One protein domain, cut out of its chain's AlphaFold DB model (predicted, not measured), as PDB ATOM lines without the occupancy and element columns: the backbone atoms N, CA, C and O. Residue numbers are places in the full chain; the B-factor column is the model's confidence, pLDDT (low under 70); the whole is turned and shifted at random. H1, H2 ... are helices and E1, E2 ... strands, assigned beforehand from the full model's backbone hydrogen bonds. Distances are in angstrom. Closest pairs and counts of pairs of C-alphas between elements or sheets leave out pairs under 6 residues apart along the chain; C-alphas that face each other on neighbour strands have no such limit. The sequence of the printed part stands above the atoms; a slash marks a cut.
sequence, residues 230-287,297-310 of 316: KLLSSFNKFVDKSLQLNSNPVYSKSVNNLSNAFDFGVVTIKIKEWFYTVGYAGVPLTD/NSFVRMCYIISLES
ATOM      1  N   LYS A 230      94.599 133.703 164.494       89.81
ATOM      2  CA  LYS A 230      94.444 134.744 163.462       89.81
ATOM      3  C   LYS A 230      95.565 135.768 163.554       89.81
ATOM      4  O   LYS A 230      96.112 136.151 162.515       89.81
ATOM      5  N   LEU A 231      95.926 136.188 164.767       83.75
ATOM      6  CA  LEU A 231      97.057 137.091 164.955       83.75
ATOM      7  C   LEU A 231      98.371 136.396 164.599       83.75
ATOM      8  O   LEU A 231      99.182 136.982 163.886       83.75
ATOM      9  N   LEU A 232      98.543 135.133 165.000       83.81
ATOM     10  CA  LEU A 232      99.722 134.342 164.651       83.81
ATOM     11  C   LEU A 232      99.865 134.177 163.130       83.81
ATOM     12  O   LEU A 232     100.938 134.405 162.581       83.81
ATOM     13  N   SER A 233      98.775 133.853 162.431       87.62
ATOM     14  CA  SER A 233      98.750 133.778 160.965       87.62
ATOM     15  C   SER A 233      99.055 135.128 160.306       87.62
ATOM     16  O   SER A 233      99.854 135.199 159.372       87.62
ATOM     17  N   SER A 234      98.495 136.223 160.829       85.50
ATOM     18  CA  SER A 234      98.773 137.576 160.325       85.50
ATOM     19  C   SER A 234     100.234 137.975 160.537       85.50
ATOM     20  O   SER A 234     100.843 138.559 159.641       85.50
ATOM     21  N   PHE A 235     100.812 137.621 161.686       80.31
ATOM     22  CA  PHE A 235     102.221 137.840 161.991       80.31
ATOM     23  C   PHE A 235     103.125 137.017 161.075       80.31
ATOM     24  O   PHE A 235     104.022 137.579 160.457       80.31
ATOM     25  N   ASN A 236     102.850 135.722 160.900       83.38
ATOM     26  CA  ASN A 236     103.617 134.872 159.990       83.38
ATOM     27  C   ASN A 236     103.552 135.399 158.554       83.38
ATOM     28  O   ASN A 236     104.584 135.561 157.923       83.38
ATOM     29  N   LYS A 237     102.370 135.797 158.070       87.12
ATOM     30  CA  LYS A 237     102.220 136.416 156.746       87.12
ATOM     31  C   LYS A 237     102.990 137.733 156.625       87.12
ATOM     32  O   LYS A 237     103.526 138.028 155.559       87.12
ATOM     33  N   PHE A 238     103.041 138.537 157.688       82.44
ATOM     34  CA  PHE A 238     103.852 139.753 157.731       82.44
ATOM     35  C   PHE A 238     105.350 139.433 157.665       82.44
ATOM     36  O   PHE A 238     106.062 140.053 156.875       82.44
ATOM     37  N   VAL A 239     105.811 138.454 158.446       75.62
ATOM     38  CA  VAL A 239     107.201 137.988 158.452       75.62
ATOM     39  C   VAL A 239     107.568 137.419 157.086       75.62
ATOM     40  O   VAL A 239     108.522 137.893 156.489       75.62
ATOM     41  N   ASP A 240     106.775 136.505 156.533       78.81
ATOM     42  CA  ASP A 240     107.019 135.883 155.230       78.81
ATOM     43  C   ASP A 240     107.034 136.915 154.107       78.81
ATOM     44  O   ASP A 240     107.932 136.903 153.271       78.81
ATOM     45  N   LYS A 241     106.093 137.867 154.106       76.56
ATOM     46  CA  LYS A 241     106.094 138.965 153.135       76.56
ATOM     47  C   LYS A 241     107.340 139.839 153.279       76.56
ATOM     48  O   LYS A 241     107.879 140.276 152.272       76.56
ATOM     49  N   SER A 242     107.801 140.081 154.504       64.81
ATOM     50  CA  SER A 242     109.007 140.876 154.768       64.81
ATOM     51  C   SER A 242     110.290 140.119 154.409       64.81
ATOM     52  O   SER A 242     111.226 140.723 153.902       64.81
ATOM     53  N   LEU A 243     110.314 138.798 154.600       64.56
ATOM     54  CA  LEU A 243     111.421 137.914 154.227       64.56
ATOM     55  C   LEU A 243     111.477 137.642 152.715       64.56
ATOM     56  O   LEU A 243     112.555 137.389 152.183       64.56
ATOM     57  N   GLN A 244     110.334 137.684 152.022       64.75
ATOM     58  CA  GLN A 244     110.240 137.558 150.562       64.75
ATOM     59  C   GLN A 244     110.587 138.857 149.825       64.75
ATOM     60  O   GLN A 244     110.784 138.829 148.608       64.75
ATOM     61  N   LEU A 245     110.666 139.995 150.522       51.31
ATOM     62  CA  LEU A 245     111.064 141.247 149.897       51.31
ATOM     63  C   LEU A 245     112.561 141.216 149.557       51.31
ATOM     64  O   LEU A 245     113.423 141.438 150.399       51.31
ATOM     65  N   ASN A 246     112.792 141.030 148.256       52.62
ATOM     66  CA  ASN A 246     113.969 141.391 147.469       52.62
ATOM     67  C   ASN A 246     115.148 140.408 147.533       52.62
ATOM     68  O   ASN A 246     116.010 140.464 148.402       52.62
ATOM     69  N   SER A 247     115.254 139.575 146.491       59.56
ATOM     70  CA  SER A 247     116.521 138.960 146.064       59.56
ATOM     71  C   SER A 247     117.580 140.000 145.679       59.56
ATOM     72  O   SER A 247     118.763 139.676 145.596       59.56
ATOM     73  N   ASN A 248     117.158 141.243 145.443       70.75
ATOM     74  CA  ASN A 248     118.049 142.352 145.162       70.75
ATOM     75  C   ASN A 248     118.587 142.921 146.478       70.75
ATOM     76  O   ASN A 248     117.789 143.299 147.339       70.75
ATOM     77  N   PRO A 249     119.917 143.014 146.635       72.75
ATOM     78  CA  PRO A 249     120.510 143.546 147.849       72.75
ATOM     79  C   PRO A 249     120.050 144.995 148.040       72.75
ATOM     80  O   PRO A 249     120.181 145.826 147.140       72.75
ATOM     81  N   VAL A 250     119.498 145.299 149.219       81.62
ATOM     82  CA  VAL A 250     118.973 146.641 149.544       81.62
ATOM     83  C   VAL A 250     120.083 147.694 149.513       81.62
ATOM     84  O   VAL A 250     119.848 148.865 149.214       81.62
ATOM     85  N   TYR A 251     121.313 147.260 149.776       81.88
ATOM     86  CA  TYR A 251     122.511 148.071 149.675       81.88
ATOM     87  C   TYR A 251     123.461 147.549 148.616       81.88
ATOM     88  O   TYR A 251     123.709 146.348 148.512       81.88
ATOM     89  N   SER A 252     124.115 148.472 147.914       84.44
ATOM     90  CA  SER A 252     125.309 148.128 147.152       84.44
ATOM     91  C   SER A 252     126.414 147.622 148.088       84.44
ATOM     92  O   SER A 252     126.550 148.050 149.240       84.44
ATOM     93  N   LYS A 253     127.248 146.708 147.582       83.19
ATOM     94  CA  LYS A 253     128.307 146.034 148.353       83.19
ATOM     95  C   LYS A 253     129.286 147.007 149.025       83.19
ATOM     96  O   LYS A 253     129.777 146.719 150.111       83.19
ATOM     97  N   SER A 254     129.541 148.162 148.407       84.56
ATOM     98  CA  SER A 254     130.428 149.202 148.940       84.56
ATOM     99  C   SER A 254     129.838 149.964 150.128       84.56
ATOM    100  O   SER A 254     130.593 150.441 150.968       84.56
ATOM    101  N   VAL A 255     128.509 150.056 150.227       87.50
ATOM    102  CA  VAL A 255     127.808 150.849 151.255       87.50
ATOM    103  C   VAL A 255     127.227 149.967 152.363       87.50
ATOM    104  O   VAL A 255     126.912 150.465 153.442       87.50
ATOM    105  N   ASN A 256     127.113 148.654 152.129       88.25
ATOM    106  CA  ASN A 256     126.543 147.711 153.093       88.25
ATOM    107  C   ASN A 256     127.426 147.518 154.337       88.25
ATOM    108  O   ASN A 256     126.922 147.136 155.386       88.25
ATOM    109  N   ASN A 257     128.728 147.795 154.267       90.69
ATOM    110  CA  ASN A 257     129.586 147.702 155.447       90.69
ATOM    111  C   ASN A 257     129.316 148.865 156.411       90.69
ATOM    112  O   ASN A 257     129.254 150.031 156.018       90.69
ATOM    113  N   LEU A 258     129.174 148.543 157.692       84.19
ATOM    114  CA  LEU A 258     129.118 149.529 158.764       84.19
ATOM    115  C   LEU A 258     130.514 150.107 159.000       84.19
ATOM    116  O   LEU A 258     131.509 149.383 158.947       84.19
ATOM    117  N   SER A 259     130.584 151.404 159.308       86.56
ATOM    118  CA  SER A 259     131.841 152.063 159.687       86.56
ATOM    119  C   SER A 259     132.439 151.461 160.959       86.56
ATOM    120  O   SER A 259     133.654 151.331 161.062       86.56
ATOM    121  N   ASN A 260     131.580 151.036 161.890       89.12
ATOM    122  CA  ASN A 260     131.941 150.327 163.110       89.12
ATOM    123  C   ASN A 260     131.095 149.059 163.253       89.12
ATOM    124  O   ASN A 260     129.893 149.069 162.989       89.12
ATOM    125  N   ALA A 261     131.716 147.972 163.706       87.06
ATOM    126  CA  ALA A 261     131.001 146.747 164.026       87.06
ATOM    127  C   ALA A 261     130.221 146.907 165.342       87.06
ATOM    128  O   ALA A 261     130.775 147.397 166.325       87.06
ATOM    129  N   PHE A 262     128.967 146.458 165.376       86.38
ATOM    130  CA  PHE A 262     128.192 146.363 166.614       86.38
ATOM    131  C   PHE A 262     128.402 144.990 167.233       86.38
ATOM    132  O   PHE A 262     128.112 143.984 166.593       86.38
ATOM    133  N   ASP A 263     128.901 144.939 168.461       88.31
ATOM    134  CA  ASP A 263     129.150 143.684 169.163       88.31
ATOM    135  C   ASP A 263     128.141 143.485 170.296       88.31
ATOM    136  O   ASP A 263     128.090 144.271 171.241       88.31
ATOM    137  N   PHE A 264     127.339 142.426 170.196       80.12
ATOM    138  CA  PHE A 264     126.399 141.997 171.235       80.12
ATOM    139  C   PHE A 264     127.006 140.911 172.140       80.12
ATOM    140  O   PHE A 264     126.287 140.242 172.880       80.12
ATOM    141  N   GLY A 265     128.319 140.670 172.050       82.12
ATOM    142  CA  GLY A 265     129.062 139.676 172.829       82.12
ATOM    143  C   GLY A 265     128.894 138.236 172.331       82.12
ATOM    144  O   GLY A 265     129.813 137.434 172.468       82.12
ATOM    145  N   VAL A 266     127.747 137.916 171.727       70.56
ATOM    146  CA  VAL A 266     127.469 136.618 171.084       70.56
ATOM    147  C   VAL A 266     127.515 136.729 169.560       70.56
ATOM    148  O   VAL A 266     127.917 135.790 168.876       70.56
ATOM    149  N   VAL A 267     127.119 137.885 169.020       73.38
ATOM    150  CA  VAL A 267     127.131 138.158 167.585       73.38
ATOM    151  C   VAL A 267     127.697 139.547 167.321       73.38
ATOM    152  O   VAL A 267     127.332 140.521 167.980       73.38
ATOM    153  N   THR A 268     128.587 139.629 166.336       85.88
ATOM    154  CA  THR A 268     129.151 140.891 165.865       85.88
ATOM    155  C   THR A 268     128.595 141.214 164.485       85.88
ATOM    156  O   THR A 268     128.736 140.438 163.540       85.88
ATOM    157  N   ILE A 269     127.993 142.388 164.355       87.75
ATOM    158  CA  ILE A 269     127.231 142.818 163.190       87.75
ATOM    159  C   ILE A 269     128.029 143.883 162.457       87.75
ATOM    160  O   ILE A 269     128.330 144.943 163.002       87.75
ATOM    161  N   LYS A 270     128.401 143.578 161.212       90.19
ATOM    162  CA  LYS A 270     129.253 144.439 160.372       90.19
ATOM    163  C   LYS A 270     128.545 144.968 159.128       90.19
ATOM    164  O   LYS A 270     129.117 145.792 158.423       90.19
ATOM    165  N   ILE A 271     127.329 144.499 158.859       89.81
ATOM    166  CA  ILE A 271     126.576 144.818 157.646       89.81
ATOM    167  C   ILE A 271     125.268 145.534 157.990       89.81
ATOM    168  O   ILE A 271     124.567 145.145 158.924       89.81
ATOM    169  N   LYS A 272     124.938 146.585 157.235       85.06
ATOM    170  CA  LYS A 272     123.731 147.406 157.407       85.06
ATOM    171  C   LYS A 272     122.464 146.626 157.084       85.06
ATOM    172  O   LYS A 272     121.440 146.830 157.725       85.06
ATOM    173  N   GLU A 273     122.543 145.709 156.126       83.12
ATOM    174  CA  GLU A 273     121.443 144.840 155.707       83.12
ATOM    175  C   GLU A 273     120.860 144.013 156.857       83.12
ATOM    176  O   GLU A 273     119.654 143.788 156.895       83.12
ATOM    177  N   TRP A 274     121.671 143.671 157.864       81.12
ATOM    178  CA  TRP A 274     121.184 142.968 159.050       81.12
ATOM    179  C   TRP A 274     120.066 143.742 159.772       81.12
ATOM    180  O   TRP A 274     119.067 143.159 160.186       81.12
ATOM    181  N   PHE A 275     120.166 145.073 159.840       78.38
ATOM    182  CA  PHE A 275     119.133 145.916 160.451       78.38
ATOM    183  C   PHE A 275     117.839 145.970 159.628       78.38
ATOM    184  O   PHE A 275     116.767 146.195 160.187       78.38
ATOM    185  N   TYR A 276     117.912 145.730 158.317       70.94
ATOM    186  CA  TYR A 276     116.728 145.680 157.453       70.94
ATOM    187  C   TYR A 276     115.976 144.386 157.638       70.94
ATOM    188  O   TYR A 276     114.754 144.404 157.766       70.94
ATOM    189  N   THR A 277     116.716 143.277 157.684       66.81
ATOM    190  CA  THR A 277     116.146 141.948 157.881       66.81
ATOM    191  C   THR A 277     115.382 141.860 159.203       66.81
ATOM    192  O   THR A 277     114.353 141.195 159.266       66.81
ATOM    193  N   VAL A 278     115.850 142.550 160.250       63.69
ATOM    194  CA  VAL A 278     115.310 142.408 161.611       63.69
ATOM    195  C   VAL A 278     114.076 143.276 161.891       63.69
ATOM    196  O   VAL A 278     113.347 142.983 162.839       63.69
ATOM    197  N   GLY A 279     113.746 144.303 161.096       57.47
ATOM    198  CA  GLY A 279     112.540 145.059 161.455       57.47
ATOM    199  C   GLY A 279     112.186 146.329 160.714       57.47
ATOM    200  O   GLY A 279     111.628 147.220 161.356       57.47
ATOM    201  N   TYR A 280     112.440 146.447 159.412       50.12
ATOM    202  CA  TYR A 280     112.017 147.652 158.699       50.12
ATOM    203  C   TYR A 280     111.220 147.363 157.433       50.12
ATOM    204  O   TYR A 280     111.578 146.518 156.619       50.12
ATOM    205  N   ALA A 281     110.137 148.126 157.254       50.12
ATOM    206  CA  ALA A 281     109.274 148.143 156.075       50.12
ATOM    207  C   ALA A 281     109.978 148.774 154.853       50.12
ATOM    208  O   ALA A 281     109.468 149.712 154.247       50.12
ATOM    209  N   GLY A 282     111.182 148.297 154.523       51.91
ATOM    210  CA  GLY A 282     111.912 148.658 153.308       51.91
ATOM    211  C   GLY A 282     112.482 150.079 153.252       51.91
ATOM    212  O   GLY A 282     112.892 150.494 152.173       51.91
ATOM    213  N   VAL A 283     112.522 150.837 154.357       57.84
ATOM    214  CA  VAL A 283     113.085 152.203 154.344       57.84
ATOM    215  C   VAL A 283     114.583 152.170 154.610       57.84
ATOM    216  O   VAL A 283     114.985 151.614 155.638       57.84
ATOM    217  N   PRO A 284     115.403 152.797 153.744       60.22
ATOM    218  CA  PRO A 284     116.821 152.708 153.934       60.22
ATOM    219  C   PRO A 284     117.394 153.404 155.168       60.22
ATOM    220  O   PRO A 284     117.061 154.565 155.403       60.22
ATOM    221  N   LEU A 285     118.306 152.762 155.922       61.62
ATOM    222  CA  LEU A 285     119.139 153.505 156.878       61.62
ATOM    223  C   LEU A 285     120.022 154.446 156.063       61.62
ATOM    224  O   LEU A 285     120.921 154.007 155.337       61.62
ATOM    225  N   THR A 286     119.715 155.733 156.158       60.16
ATOM    226  CA  THR A 286     120.528 156.811 155.611       60.16
ATOM    227  C   THR A 286     121.382 157.352 156.747       60.16
ATOM    228  O   THR A 286     120.862 157.731 157.792       60.16
ATOM    229  N   ASP A 287     122.698 157.413 156.552       57.09
ATOM    230  CA  ASP A 287     123.640 157.940 157.554       57.09
ATOM    231  C   ASP A 287     123.574 159.484 157.656       57.09
ATOM    232  O   ASP A 287     124.518 160.135 158.101       57.09
ATOM    233  N   ASN A 297     113.820 154.271 169.428       40.41
ATOM    234  CA  ASN A 297     112.680 153.343 169.356       40.41
ATOM    235  C   ASN A 297     113.046 152.023 168.659       40.41
ATOM    236  O   ASN A 297     112.571 150.956 169.050       40.41
ATOM    237  N   SER A 298     113.926 152.092 167.659       48.12
ATOM    238  CA  SER A 298     114.425 150.927 166.923       48.12
ATOM    239  C   SER A 298     115.353 150.069 167.790       48.12
ATOM    240  O   SER A 298     115.238 148.845 167.790       48.12
ATOM    241  N   PHE A 299     116.207 150.705 168.599       48.31
ATOM    242  CA  PHE A 299     117.113 150.022 169.521       48.31
ATOM    243  C   PHE A 299     116.355 149.289 170.638       48.31
ATOM    244  O   PHE A 299     116.644 148.130 170.912       48.31
ATOM    245  N   VAL A 300     115.316 149.905 171.221       50.25
ATOM    246  CA  VAL A 300     114.483 149.269 172.266       50.25
ATOM    247  C   VAL A 300     113.758 148.027 171.733       50.25
ATOM    248  O   VAL A 300     113.744 146.987 172.391       50.25
ATOM    249  N   ARG A 301     113.195 148.099 170.519       50.66
ATOM    250  CA  ARG A 301     112.522 146.953 169.882       50.66
ATOM    251  C   ARG A 301     113.500 145.831 169.522       50.66
ATOM    252  O   ARG A 301     113.160 144.660 169.651       50.66
ATOM    253  N   MET A 302     114.716 146.187 169.114       52.50
ATOM    254  CA  MET A 302     115.775 145.246 168.757       52.50
ATOM    255  C   MET A 302     116.378 144.543 169.983       52.50
ATOM    256  O   MET A 302     116.529 143.324 169.964       52.50
ATOM    257  N   CYS A 303     116.647 145.267 171.075       47.81
ATOM    258  CA  CYS A 303     117.088 144.666 172.338       47.81
ATOM    259  C   CYS A 303     116.082 143.631 172.858       47.81
ATOM    260  O   CYS A 303     116.486 142.609 173.407       47.81
ATOM    261  N   TYR A 304     114.785 143.860 172.645       52.56
ATOM    262  CA  TYR A 304     113.733 142.921 173.025       52.56
ATOM    263  C   TYR A 304     113.760 141.625 172.195       52.56
ATOM    264  O   TYR A 304     113.692 140.541 172.767       52.56
ATOM    265  N   ILE A 305     113.934 141.718 170.869       52.69
ATOM    266  CA  ILE A 305     114.056 140.541 169.986       52.69
ATOM    267  C   ILE A 305     115.300 139.720 170.351       52.69
ATOM    268  O   ILE A 305     115.202 138.511 170.529       52.69
ATOM    269  N   ILE A 306     116.447 140.377 170.559       50.09
ATOM    270  CA  ILE A 306     117.693 139.698 170.945       50.09
ATOM    271  C   ILE A 306     117.557 139.038 172.325       50.09
ATOM    272  O   ILE A 306     118.040 137.924 172.517       50.09
ATOM    273  N   SER A 307     116.877 139.676 173.284       45.34
ATOM    274  CA  SER A 307     116.656 139.105 174.625       45.34
ATOM    275  C   SER A 307     115.732 137.880 174.591       45.34
ATOM    276  O   SER A 307     115.969 136.913 175.312       45.34
ATOM    277  N   LEU A 308     114.723 137.883 173.713       47.84
ATOM    278  CA  LEU A 308     113.855 136.728 173.463       47.84
ATOM    279  C   LEU A 308     114.600 135.570 172.783       47.84
ATOM    280  O   LEU A 308     114.405 134.419 173.160       47.84
ATOM    281  N   GLU A 309     115.468 135.856 171.808       42.38
ATOM    282  CA  GLU A 309     116.221 134.832 171.063       42.38
ATOM    283  C   GLU A 309     117.392 134.226 171.849       42.38
ATOM    284  O   GLU A 309     117.752 133.069 171.635       42.38
ATOM    285  N   SER A 310     117.997 134.989 172.759       39.66
ATOM    286  CA  SER A 310     119.145 134.535 173.554       39.66
ATOM    287  C   SER A 310     118.754 133.800 174.840       39.66
ATOM    288  O   SER A 310     119.634 133.299 175.539       39.66
TER     289      SER A 310
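This is residues 230 to 287 and 297 to 310 of the 316 residues of an uncharacterized protein of Capsicum baccatum (UniProt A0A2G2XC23). A loose frame of few contacts: the short helix H2 is in the middle, the strand hairpin E1 and E2 at one end, and H1 at the other, with residues 230 to 238 of H1 sticking out as an arm. H3 crosses near H2 at about a right angle, close but not clearly touching it. The printed part has 72 residues with three named helices and two named strands, in the order H1, E1, E2, H2, H3; the sheet, E1 - E2, is antiparallel and the class is mixed, helices and strands. It is only just loose, close to compact, with a radius of gyration of the C-alphas of 13.6 A, and spans 41 by 29 by 20 A.

H1, residues 230 to 243, and H2, residues 273 to 279, are close but not clearly touching; their closest C-alphas, of Leu 243 and Thr 277, are 7.2 A apart. They run opposite ways at a shallow tilt of 14 degrees. E1, residues 257 to 263, and E2, residues 268 to 271, form an antiparallel hairpin at 163 degrees, with N 258 and O 270 within hydrogen-bond range at 2.8 A. H2 and H3, residues 297 to 309, are about perpendicular at 86 degrees; their closest C-alphas, of Val 278 and Met 302, are 7.7 A apart. H1 and H3 are apart. Every O i to N i+4 pair is within hydrogen-bond range in H1 and H3, and 2 of 3 in H2.

H1 begins at C-alpha 230 (94.444, 134.744, 163.462) and is 19.6 A long. E1 is 14.3 A, E2 9.5 A and H2 10.6 A long. H3, 18.9 A long, ends at C-alpha 309 (116.221, 134.832, 171.063).

The C-alphas farthest apart, of Lys 230 and Ser 254, are 41.4 A apart. Residues 288 to 296 are not printed, and C-alphas 287 and 297 are 16.7 A apart across this cut. The link from H1 to E1 is long, with 13 residues. The mean pLDDT of the printed part is 70.3; residues 242 to 247, 277 to 287 and 297 to 310 are under 70.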